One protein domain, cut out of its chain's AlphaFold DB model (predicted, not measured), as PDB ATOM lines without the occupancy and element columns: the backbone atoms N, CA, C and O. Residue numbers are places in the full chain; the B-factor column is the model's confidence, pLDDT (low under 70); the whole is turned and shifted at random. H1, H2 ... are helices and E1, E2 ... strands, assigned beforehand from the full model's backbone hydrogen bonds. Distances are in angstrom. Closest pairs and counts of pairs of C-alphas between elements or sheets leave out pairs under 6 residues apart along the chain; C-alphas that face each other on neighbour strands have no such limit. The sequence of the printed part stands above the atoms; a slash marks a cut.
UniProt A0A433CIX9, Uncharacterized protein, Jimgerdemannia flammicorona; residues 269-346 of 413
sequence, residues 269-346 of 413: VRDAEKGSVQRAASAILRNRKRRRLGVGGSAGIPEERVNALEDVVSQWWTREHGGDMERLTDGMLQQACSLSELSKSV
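Overview. This is residues 269 to 346 of the 413 residues of an uncharacterized protein of Jimgerdemannia flammicorona (UniProt A0A433CIX9). Two long helices, H1 and H2, cross with H1's residues 276 to 284 at the crossing, and short H3 packs on H1. At one end, strand E1 pairs briefly with residues 269 to 270; residues 292 to 299 stick out. The 78 printed residues, mostly helix, run H1, H2, H3, E1; they are only just compact, close to loose (radius of gyration of the C-alphas 13.6 A), spanning 48 by 27 by 20 A.

Along the chain. H1, residues 272 to 293, starts at C-alpha (576.654, 368.328, 342.342) and is 31.6 A long. H2, residues 303 to 321, is 26.3 A long. H3 is residues 330 to 337; E1, residues 342 to 346, ends at (587.812, 374.044, 329.326).

Arrangement. H1 touches H2 at a steep tilt of 52 degrees, opposite ways; the closest C-alphas, Ala 280 and Leu 309, are 5.1 A apart. H1, with residues 277 to 285 alone, touches H3, closest C-alphas Gln 278 and Cys 337, 4.5 A. In H1, H2 and H3 every O i to N i+4 pair is within hydrogen-bond range. Residues 269 to 270 pair antiparallel with 342 to 343 of E1.

Size, cuts and confidence. The printed part has no cut and no long link. Residues 296 to 299 and 324 are under pLDDT 70.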
ATOM      1  N   VAL A 269     585.525 371.115 337.631       91.75
ATOM      2  CA  VAL A 269     584.120 371.515 337.760       91.75
ATOM      3  C   VAL A 269     583.379 370.445 338.540       91.75
ATOM      4  O   VAL A 269     583.433 369.261 338.190       91.75
ATOM      5  N   ARG A 270     582.690 370.869 339.602       90.19
ATOM      6  CA  ARG A 270     581.832 369.999 340.407       90.19
ATOM      7  C   ARG A 270     580.434 369.954 339.815       90.19
ATOM      8  O   ARG A 270     579.750 370.970 339.761       90.19
ATOM      9  N   ASP A 271     580.014 368.758 339.442       90.00
ATOM     10  CA  ASP A 271     578.643 368.443 339.075       90.00
ATOM     11  C   ASP A 271     577.950 367.835 340.304       90.00
ATOM     12  O   ASP A 271     578.050 366.637 340.592       90.00
ATOM     13  N   ALA A 272     577.306 368.707 341.090       90.56
ATOM     14  CA  ALA A 272     576.654 368.328 342.342       90.56
ATOM     15  C   ALA A 272     575.548 367.282 342.130       90.56
ATOM     16  O   ALA A 272     575.305 366.453 343.011       90.56
ATOM     17  N   GLU A 273     574.906 367.297 340.961       90.25
ATOM     18  CA  GLU A 273     573.876 366.336 340.596       90.25
ATOM     19  C   GLU A 273     574.485 364.946 340.396       90.25
ATOM     20  O   GLU A 273     574.074 364.001 341.074       90.25
ATOM     21  N   LYS A 274     575.537 364.824 339.573       91.00
ATOM     22  CA  LYS A 274     576.266 363.552 339.408       91.00
ATOM     23  C   LYS A 274     576.825 363.036 340.728       91.00
ATOM     24  O   LYS A 274     576.729 361.840 341.001       91.00
ATOM     25  N   GLY A 275     577.349 363.921 341.577       91.25
ATOM     26  CA  GLY A 275     577.800 363.555 342.921       91.25
ATOM     27  C   GLY A 275     576.670 363.011 343.801       91.25
ATOM     28  O   GLY A 275     576.855 362.021 344.513       91.25
ATOM     29  N   SER A 276     575.483 363.619 343.744       94.00
ATOM     30  CA  SER A 276     574.292 363.140 344.457       94.00
ATOM     31  C   SER A 276     573.867 361.749 343.980       94.00
ATOM     32  O   SER A 276     573.717 360.835 344.795       94.00
ATOM     33  N   VAL A 277     573.773 361.559 342.663       94.94
ATOM     34  CA  VAL A 277     573.397 360.289 342.026       94.94
ATOM     35  C   VAL A 277     574.398 359.185 342.358       94.94
ATOM     36  O   VAL A 277     574.002 358.098 342.781       94.94
ATOM     37  N   GLN A 278     575.699 359.471 342.258       94.69
ATOM     38  CA  GLN A 278     576.762 358.521 342.586       94.69
ATOM     39  C   GLN A 278     576.676 358.050 344.046       94.69
ATOM     40  O   GLN A 278     576.774 356.849 344.335       94.69
ATOM     41  N   ARG A 279     576.475 358.990 344.984       95.12
ATOM     42  CA  ARG A 279     576.330 358.699 346.419       95.12
ATOM     43  C   ARG A 279     575.060 357.902 346.705       95.12
ATOM     44  O   ARG A 279     575.125 356.937 347.471       95.12
ATOM     45  N   ALA A 280     573.941 358.261 346.077       95.56
ATOM     46  CA  ALA A 280     572.677 357.548 346.211       95.56
ATOM     47  C   ALA A 280     572.796 356.103 345.714       95.56
ATOM     48  O   ALA A 280     572.511 355.168 346.466       95.56
ATOM     49  N   ALA A 281     573.341 355.906 344.513       95.31
ATOM     50  CA  ALA A 281     573.548 354.583 343.941       95.31
ATOM     51  C   ALA A 281     574.477 353.712 344.805       95.31
ATOM     52  O   ALA A 281     574.178 352.547 345.089       95.31
ATOM     53  N   SER A 282     575.567 354.302 345.309       94.81
ATOM     54  CA  SER A 282     576.513 353.625 346.204       94.81
ATOM     55  C   SER A 282     575.855 353.194 347.515       94.81
ATOM     56  O   SER A 282     576.101 352.086 348.005       94.81
ATOM     57  N   ALA A 283     575.016 354.054 348.099       94.50
ATOM     58  CA  ALA A 283     574.290 353.759 349.328       94.50
ATOM     59  C   ALA A 283     573.281 352.616 349.131       94.50
ATOM     60  O   ALA A 283     573.253 351.690 349.946       94.50
ATOM     61  N   ILE A 284     572.525 352.623 348.024       94.12
ATOM     62  CA  ILE A 284     571.564 351.562 347.684       94.12
ATOM     63  C   ILE A 284     572.283 350.219 347.511       94.12
ATOM     64  O   ILE A 284     571.892 349.235 348.141       94.12
ATOM     65  N   LEU A 285     573.373 350.161 346.733       93.56
ATOM     66  CA  LEU A 285     574.132 348.919 346.523       93.56
ATOM     67  C   LEU A 285     574.708 348.358 347.826       93.56
ATOM     68  O   LEU A 285     574.614 347.153 348.082       93.56
ATOM     69  N   ARG A 286     575.279 349.219 348.679       91.62
ATOM     70  CA  ARG A 286     575.796 348.808 349.994       91.62
ATOM     71  C   ARG A 286     574.678 348.276 350.888       91.62
ATOM     72  O   ARG A 286     574.867 347.238 351.520       91.62
ATOM     73  N   ASN A 287     573.514 348.926 350.899       90.50
ATOM     74  CA  ASN A 287     572.351 348.488 351.672       90.50
ATOM     75  C   ASN A 287     571.791 347.148 351.165       90.50
ATOM     76  O   ASN A 287     571.582 346.233 351.962       90.50
ATOM     77  N   ARG A 288     571.635 346.978 349.842       90.69
ATOM     78  CA  ARG A 288     571.211 345.713 349.210       90.69
ATOM     79  C   ARG A 288     572.175 344.574 349.545       90.69
ATOM     80  O   ARG A 288     571.739 343.504 349.962       90.69
ATOM     81  N   LYS A 289     573.488 344.811 349.434       89.44
ATOM     82  CA  LYS A 289     574.525 343.829 349.797       89.44
ATOM     83  C   LYS A 289     574.465 343.463 351.282       89.44
ATOM     84  O   LYS A 289     574.552 342.285 351.615       89.44
ATOM     85  N   ARG A 290     574.284 344.451 352.163       86.44
ATOM     86  CA  ARG A 290     574.169 344.243 353.611       86.44
ATOM     87  C   ARG A 290     572.971 343.362 353.968       86.44
ATOM     88  O   ARG A 290     573.147 342.385 354.689       86.44
ATOM     89  N   ARG A 291     571.793 343.661 353.400       85.81
ATOM     90  CA  ARG A 291     570.570 342.860 353.584       85.81
ATOM     91  C   ARG A 291     570.746 341.421 353.084       85.81
ATOM     92  O   ARG A 291     570.370 340.501 353.797       85.81
ATOM     93  N   ARG A 292     571.378 341.210 351.918       87.00
ATOM     94  CA  ARG A 292     571.668 339.858 351.383       87.00
ATOM     95  C   ARG A 292     572.594 339.034 352.282       87.00
ATOM     96  O   ARG A 292     572.435 337.825 352.354       87.00
ATOM     97  N   LEU A 293     573.573 339.674 352.923       85.38
ATOM     98  CA  LEU A 293     574.562 338.993 353.766       85.38
ATOM     99  C   LEU A 293     574.098 338.796 355.218       85.38
ATOM    100  O   LEU A 293     574.797 338.136 355.978       85.38
ATOM    101  N   GLY A 294     572.973 339.391 355.629       78.25
ATOM    102  CA  GLY A 294     572.508 339.342 357.021       78.25
ATOM    103  C   GLY A 294     573.465 340.004 358.026       78.25
ATOM    104  O   GLY A 294     573.403 339.713 359.217       78.25
ATOM    105  N   VAL A 295     574.379 340.869 357.564       70.31
ATOM    106  CA  VAL A 295     575.437 341.470 358.397       70.31
ATOM    107  C   VAL A 295     575.002 342.837 358.930       70.31
ATOM    108  O   VAL A 295     574.878 343.806 358.181       70.31
ATOM    109  N   GLY A 296     574.879 342.951 360.252       60.62
ATOM    110  CA  GLY A 296     574.330 344.128 360.930       60.62
ATOM    111  C   GLY A 296     572.814 344.000 361.012       60.62
ATOM    112  O   GLY A 296     572.175 343.876 359.975       60.62
ATOM    113  N   GLY A 297     572.281 343.954 362.238       58.53
ATOM    114  CA  GLY A 297     570.871 343.671 362.526       58.53
ATOM    115  C   GLY A 297     569.877 344.674 361.923       58.53
ATOM    116  O   GLY A 297     570.156 345.348 360.940       58.53
ATOM    117  N   SER A 298     568.707 344.825 362.540       56.75
ATOM    118  CA  SER A 298     567.586 345.683 362.097       56.75
ATOM    119  C   SER A 298     567.916 347.165 361.797       56.75
ATOM    120  O   SER A 298     567.067 347.882 361.276       56.75
ATOM    121  N   ALA A 299     569.147 347.628 362.034       68.00
ATOM    122  CA  ALA A 299     569.675 348.946 361.677       68.00
ATOM    123  C   ALA A 299     570.141 349.040 360.200       68.00
ATOM    124  O   ALA A 299     571.287 349.391 359.900       68.00
ATOM    125  N   GLY A 300     569.259 348.688 359.261       73.12
ATOM    126  CA  GLY A 300     569.426 349.013 357.839       73.12
ATOM    127  C   GLY A 300     569.065 350.473 357.545       73.12
ATOM    128  O   GLY A 300     568.522 351.165 358.404       73.12
ATOM    129  N   ILE A 301     569.333 350.954 356.324       83.38
ATOM    130  CA  ILE A 301     568.776 352.248 355.893       83.38
ATOM    131  C   ILE A 301     567.236 352.128 355.933       83.38
ATOM    132  O   ILE A 301     566.726 351.155 355.354       83.38
ATOM    133  N   PRO A 302     566.511 353.054 356.602       90.12
ATOM    134  CA  PRO A 302     565.049 353.060 356.621       90.12
ATOM    135  C   PRO A 302     564.470 353.044 355.207       90.12
ATOM    136  O   PRO A 302     565.035 353.658 354.303       90.12
ATOM    137  N   GLU A 303     563.352 352.348 355.015       88.94
ATOM    138  CA  GLU A 303     562.765 352.118 353.689       88.94
ATOM    139  C   GLU A 303     562.378 353.426 352.988       88.94
ATOM    140  O   GLU A 303     562.709 353.614 351.822       88.94
ATOM    141  N   GLU A 304     561.848 354.395 353.736       91.88
ATOM    142  CA  GLU A 304     561.587 355.756 353.251       91.88
ATOM    143  C   GLU A 304     562.844 356.421 352.664       91.88
ATOM    144  O   GLU A 304     562.816 357.001 351.578       91.88
ATOM    145  N   ARG A 305     563.992 356.286 353.342       92.69
ATOM    146  CA  ARG A 305     565.256 356.840 352.851       92.69
ATOM    147  C   ARG A 305     565.783 356.068 351.644       92.69
ATOM    148  O   ARG A 305     566.416 356.681 350.794       92.69
ATOM    149  N   VAL A 306     565.556 354.757 351.563       91.88
ATOM    150  CA  VAL A 306     565.911 353.972 350.370       91.88
ATOM    151  C   VAL A 306     565.110 354.463 349.169       91.88
ATOM    152  O   VAL A 306     565.731 354.776 348.159       91.88
ATOM    153  N   ASN A 307     563.794 354.627 349.310       92.75
ATOM    154  CA  ASN A 307     562.923 355.113 348.239       92.75
ATOM    155  C   ASN A 307     563.371 356.495 347.746       92.75
ATOM    156  O   ASN A 307     563.608 356.673 346.558       92.75
ATOM    157  N   ALA A 308     563.653 357.429 348.662       94.88
ATOM    158  CA  ALA A 308     564.158 358.754 348.293       94.88
ATOM    159  C   ALA A 308     565.503 358.710 347.535       94.88
ATOM    160  O   ALA A 308     565.771 359.556 346.685       94.88
ATOM    161  N   LEU A 309     566.384 357.754 347.848       95.50
ATOM    162  CA  LEU A 309     567.636 357.568 347.107       95.50
ATOM    163  C   LEU A 309     567.390 356.913 345.742       95.50
ATOM    164  O   LEU A 309     568.070 357.262 344.777       95.50
ATOM    165  N   GLU A 310     566.456 355.965 345.661       94.25
ATOM    166  CA  GLU A 310     566.059 355.328 344.404       94.25
ATOM    167  C   GLU A 310     565.432 356.353 343.456       94.25
ATOM    168  O   GLU A 310     565.793 356.360 342.280       94.25
ATOM    169  N   ASP A 311     564.628 357.290 343.961       93.50
ATOM    170  CA  ASP A 311     564.051 358.391 343.181       93.50
ATOM    171  C   ASP A 311     565.129 359.280 342.551       93.50
ATOM    172  O   ASP A 311     565.059 359.584 341.361       93.50
ATOM    173  N   VAL A 312     566.172 359.647 343.309       94.81
ATOM    174  CA  VAL A 312     567.297 360.456 342.795       94.81
ATOM    175  C   VAL A 312     567.979 359.769 341.612       94.81
ATOM    176  O   VAL A 312     568.236 360.400 340.587       94.81
ATOM    177  N   VAL A 313     568.277 358.471 341.738       94.50
ATOM    178  CA  VAL A 313     568.925 357.717 340.654       94.50
ATOM    179  C   VAL A 313     567.965 357.525 339.480       94.50
ATOM    180  O   VAL A 313     568.390 357.595 338.329       94.50
ATOM    181  N   SER A 314     566.678 357.319 339.761       92.69
ATOM    182  CA  SER A 314     565.650 357.080 338.749       92.69
ATOM    183  C   SER A 314     565.402 358.306 337.880       92.69
ATOM    184  O   SER A 314     565.449 358.202 336.658       92.69
ATOM    185  N   GLN A 315     565.232 359.477 338.494       92.00
ATOM    186  CA  GLN A 315     565.045 360.743 337.779       92.00
ATOM    187  C   GLN A 315     566.239 361.062 336.875       92.00
ATOM    188  O   GLN A 315     566.062 361.434 335.713       92.00
ATOM    189  N   TRP A 316     567.459 360.873 337.389       92.56
ATOM    190  CA  TRP A 316     568.672 361.034 336.593       92.56
ATOM    191  C   TRP A 316     568.707 360.060 335.408       92.56
ATOM    192  O   TRP A 316     568.954 360.474 334.277       92.56
ATOM    193  N   TRP A 317     568.403 358.782 335.647       91.56
ATOM    194  CA  TRP A 317     568.445 357.747 334.617       91.56
ATOM    195  C   TRP A 317     567.469 358.016 333.470       91.56
ATOM    196  O   TRP A 317     567.865 357.966 332.305       91.56
ATOM    197  N   THR A 318     566.213 358.325 333.805       90.69
ATOM    198  CA  THR A 318     565.152 358.621 332.834       90.69
ATOM    199  C   THR A 318     565.523 359.807 331.949       90.69
ATOM    200  O   THR A 318     565.318 359.760 330.738       90.69
ATOM    201  N   ARG A 319     566.117 360.858 332.532       89.69
ATOM    202  CA  ARG A 319     566.552 362.044 331.786       89.69
ATOM    203  C   ARG A 319     567.709 361.752 330.824       89.69
ATOM    204  O   ARG A 319     567.694 362.271 329.715       89.69
ATOM    205  N   GLU A 320     568.695 360.954 331.233       88.38
ATOM    206  CA  GLU A 320     569.898 360.689 330.424       88.38
ATOM    207  C   GLU A 320     569.680 359.647 329.317       88.38
ATOM    208  O   GLU A 320     570.258 359.769 328.241       88.38
ATOM    209  N   HIS A 321     568.871 358.612 329.564       87.12
ATOM    210  CA  HIS A 321     568.741 357.473 328.642       87.12
ATOM    211  C   HIS A 321     567.437 357.478 327.837       87.12
ATOM    212  O   HIS A 321     567.360 356.795 326.818       87.12
ATOM    213  N   GLY A 322     566.441 358.264 328.261       78.94
ATOM    214  CA  GLY A 322     565.114 358.301 327.656       78.94
ATOM    215  C   GLY A 322     564.309 357.012 327.883       78.94
ATOM    216  O   GLY A 322     564.839 355.903 327.858       78.94
ATOM    217  N   GLY A 323     562.998 357.158 328.083       70.94
ATOM    218  CA  GLY A 323     562.055 356.042 328.220       70.94
ATOM    219  C   GLY A 323     561.595 355.762 329.653       70.94
ATOM    220  O   GLY A 323     562.231 356.174 330.626       70.94
ATOM    221  N   ASP A 324     560.461 355.065 329.766       65.06
ATOM    222  CA  ASP A 324     559.904 354.650 331.052       65.06
ATOM    223  C   ASP A 324     560.767 353.558 331.680       65.06
ATOM    224  O   ASP A 324     561.027 352.504 331.095       65.06
ATOM    225  N   MET A 325     561.212 353.822 332.905       70.62
ATOM    226  CA  MET A 325     561.947 352.862 333.706       70.62
ATOM    227  C   MET A 325     560.993 352.176 334.680       70.62
ATOM    228  O   MET A 325     560.562 352.776 335.659       70.62
ATOM    229  N   GLU A 326     560.695 350.898 334.439       72.50
ATOM    230  CA  GLU A 326     559.854 350.103 335.345       72.50
ATOM    231  C   GLU A 326     560.558 349.757 336.664       72.50
ATOM    232  O   GLU A 326     559.910 349.645 337.705       72.50
ATOM    233  N   ARG A 327     561.880 349.526 336.641       84.38
ATOM    234  CA  ARG A 327     562.613 349.077 337.833       84.38
ATOM    235  C   ARG A 327     564.101 349.411 337.820       84.38
ATOM    236  O   ARG A 327     564.823 349.089 336.879       84.38
ATOM    237  N   LEU A 328     564.589 349.899 338.961       87.62
ATOM    238  CA  LEU A 328     566.003 350.187 339.185       87.62
ATOM    239  C   LEU A 328     566.832 348.914 339.460       87.62
ATOM    240  O   LEU A 328     566.781 348.317 340.547       87.62
ATOM    241  N   THR A 329     567.642 348.508 338.480       91.25
ATOM    242  CA  THR A 329     568.490 347.302 338.548       91.25
ATOM    243  C   THR A 329     569.875 347.568 339.157       91.25
ATOM    244  O   THR A 329     570.368 348.695 339.177       91.25
ATOM    245  N   ASP A 330     570.550 346.513 339.637       90.88
ATOM    246  CA  ASP A 330     571.927 346.616 340.156       90.88
ATOM    247  C   ASP A 330     572.929 347.073 339.074       90.88
ATOM    248  O   ASP A 330     573.902 347.749 339.402       90.88
ATOM    249  N   GLY A 331     572.690 346.755 337.795       90.81
ATOM    250  CA  GLY A 331     573.530 347.213 336.681       90.81
ATOM    251  C   GLY A 331     573.442 348.725 336.462       90.81
ATOM    252  O   GLY A 331     574.467 349.390 336.318       90.81
ATOM    253  N   MET A 332     572.232 349.285 336.541       91.69
ATOM    254  CA  MET A 332     572.008 350.735 336.460       91.69
ATOM    255  C   MET A 332     572.682 351.464 337.626       91.69
ATOM    256  O   MET A 332     573.372 352.462 337.435       91.69
ATOM    257  N   LEU A 333     572.557 350.916 338.838       93.25
ATOM    258  CA  LEU A 333     573.229 351.447 340.022       93.25
ATOM    259  C   LEU A 333     574.758 351.421 339.886       93.25
ATOM    260  O   LEU A 333     575.425 352.358 340.317       93.25
ATOM    261  N   GLN A 334     575.330 350.370 339.290       93.75
ATOM    262  CA  GLN A 334     576.772 350.300 339.029       93.75
ATOM    263  C   GLN A 334     577.229 351.378 338.043       93.75
ATOM    264  O   GLN A 334     578.255 352.014 338.284       93.75
ATOM    265  N   GLN A 335     576.458 351.638 336.987       91.75
ATOM    266  CA  GLN A 335     576.750 352.734 336.062       91.75
ATOM    267  C   GLN A 335     576.629 354.096 336.754       91.75
ATOM    268  O   GLN A 335     577.554 354.900 336.676       91.75
ATOM    269  N   ALA A 336     575.579 354.322 337.545       92.62
ATOM    270  CA  ALA A 336     575.434 355.536 338.347       92.62
ATOM    271  C   ALA A 336     576.595 355.728 339.353       92.62
ATOM    272  O   ALA A 336     577.052 356.845 339.575       92.62
ATOM    273  N   CYS A 337     577.146 354.647 339.919       92.56
ATOM    274  CA  CYS A 337     578.338 354.708 340.779       92.56
ATOM    275  C   CYS A 337     579.628 355.072 340.028       92.56
ATOM    276  O   CYS A 337     580.568 355.573 340.648       92.56
ATOM    277  N   SER A 338     579.690 354.806 338.721       91.38
ATOM    278  CA  SER A 338     580.833 355.170 337.875       91.38
ATOM    279  C   SER A 338     580.833 356.636 337.435       91.38
ATOM    280  O   SER A 338     581.828 357.092 336.872       91.38
ATOM    281  N   LEU A 339     579.764 357.389 337.721       90.00
ATOM    282  CA  LEU A 339     579.744 358.833 337.499       90.00
ATOM    283  C   LEU A 339     580.839 359.518 338.314       90.00
ATOM    284  O   LEU A 339     581.097 359.156 339.459       90.00
ATOM    285  N   SER A 340     581.458 360.539 337.730       86.12
ATOM    286  CA  SER A 340     582.409 361.394 338.433       86.12
ATOM    287  C   SER A 340     581.743 362.722 338.777       86.12
ATOM    288  O   SER A 340     581.318 363.446 337.877       86.12
ATOM    289  N   GLU A 341     581.686 363.058 340.069       89.12
ATOM    290  CA  GLU A 341     581.301 364.396 340.559       89.12
ATOM    291  C   GLU A 341     582.245 365.485 340.027       89.12
ATOM    292  O   GLU A 341     581.859 366.643 339.900       89.12
ATOM    293  N   LEU A 342     583.486 365.117 339.706       88.75
ATOM    294  CA  LEU A 342     584.499 366.024 339.188       88.75
ATOM    295  C   LEU A 342     584.696 365.800 337.690       88.75
ATOM    296  O   LEU A 342     585.041 364.702 337.247       88.75
ATOM    297  N   SER A 343     584.520 366.863 336.914       88.44
ATOM    298  CA  SER A 343     584.819 366.900 335.483       88.44
ATOM    299  C   SER A 343     585.858 367.980 335.182       88.44
ATOM    300  O   SER A 343     586.083 368.892 335.980       88.44
ATOM    301  N   LYS A 344     586.546 367.850 334.049       91.12
ATOM    302  CA  LYS A 344     587.550 368.822 333.603       91.12
ATOM    303  C   LYS A 344     586.841 369.993 332.917       91.12
ATOM    304  O   LYS A 344     586.055 369.755 332.005       91.12
ATOM    305  N   SER A 345     587.109 371.227 333.352       92.06
ATOM    306  CA  SER A 345     586.693 372.431 332.613       92.06
ATOM    307  C   SER A 345     587.463 372.584 331.298       92.06
ATOM    308  O   SER A 345     588.436 371.873 331.047       92.06
ATOM    309  N   VAL A 346     587.051 373.566 330.491       91.44
ATOM    310  CA  VAL A 346     587.812 374.044 329.326       91.44
ATOM    311  C   VAL A 346     589.191 374.572 329.744       91.44
ATOM    312  O   VAL A 346     590.172 374.311 329.059       91.44
TER     313      VAL A 346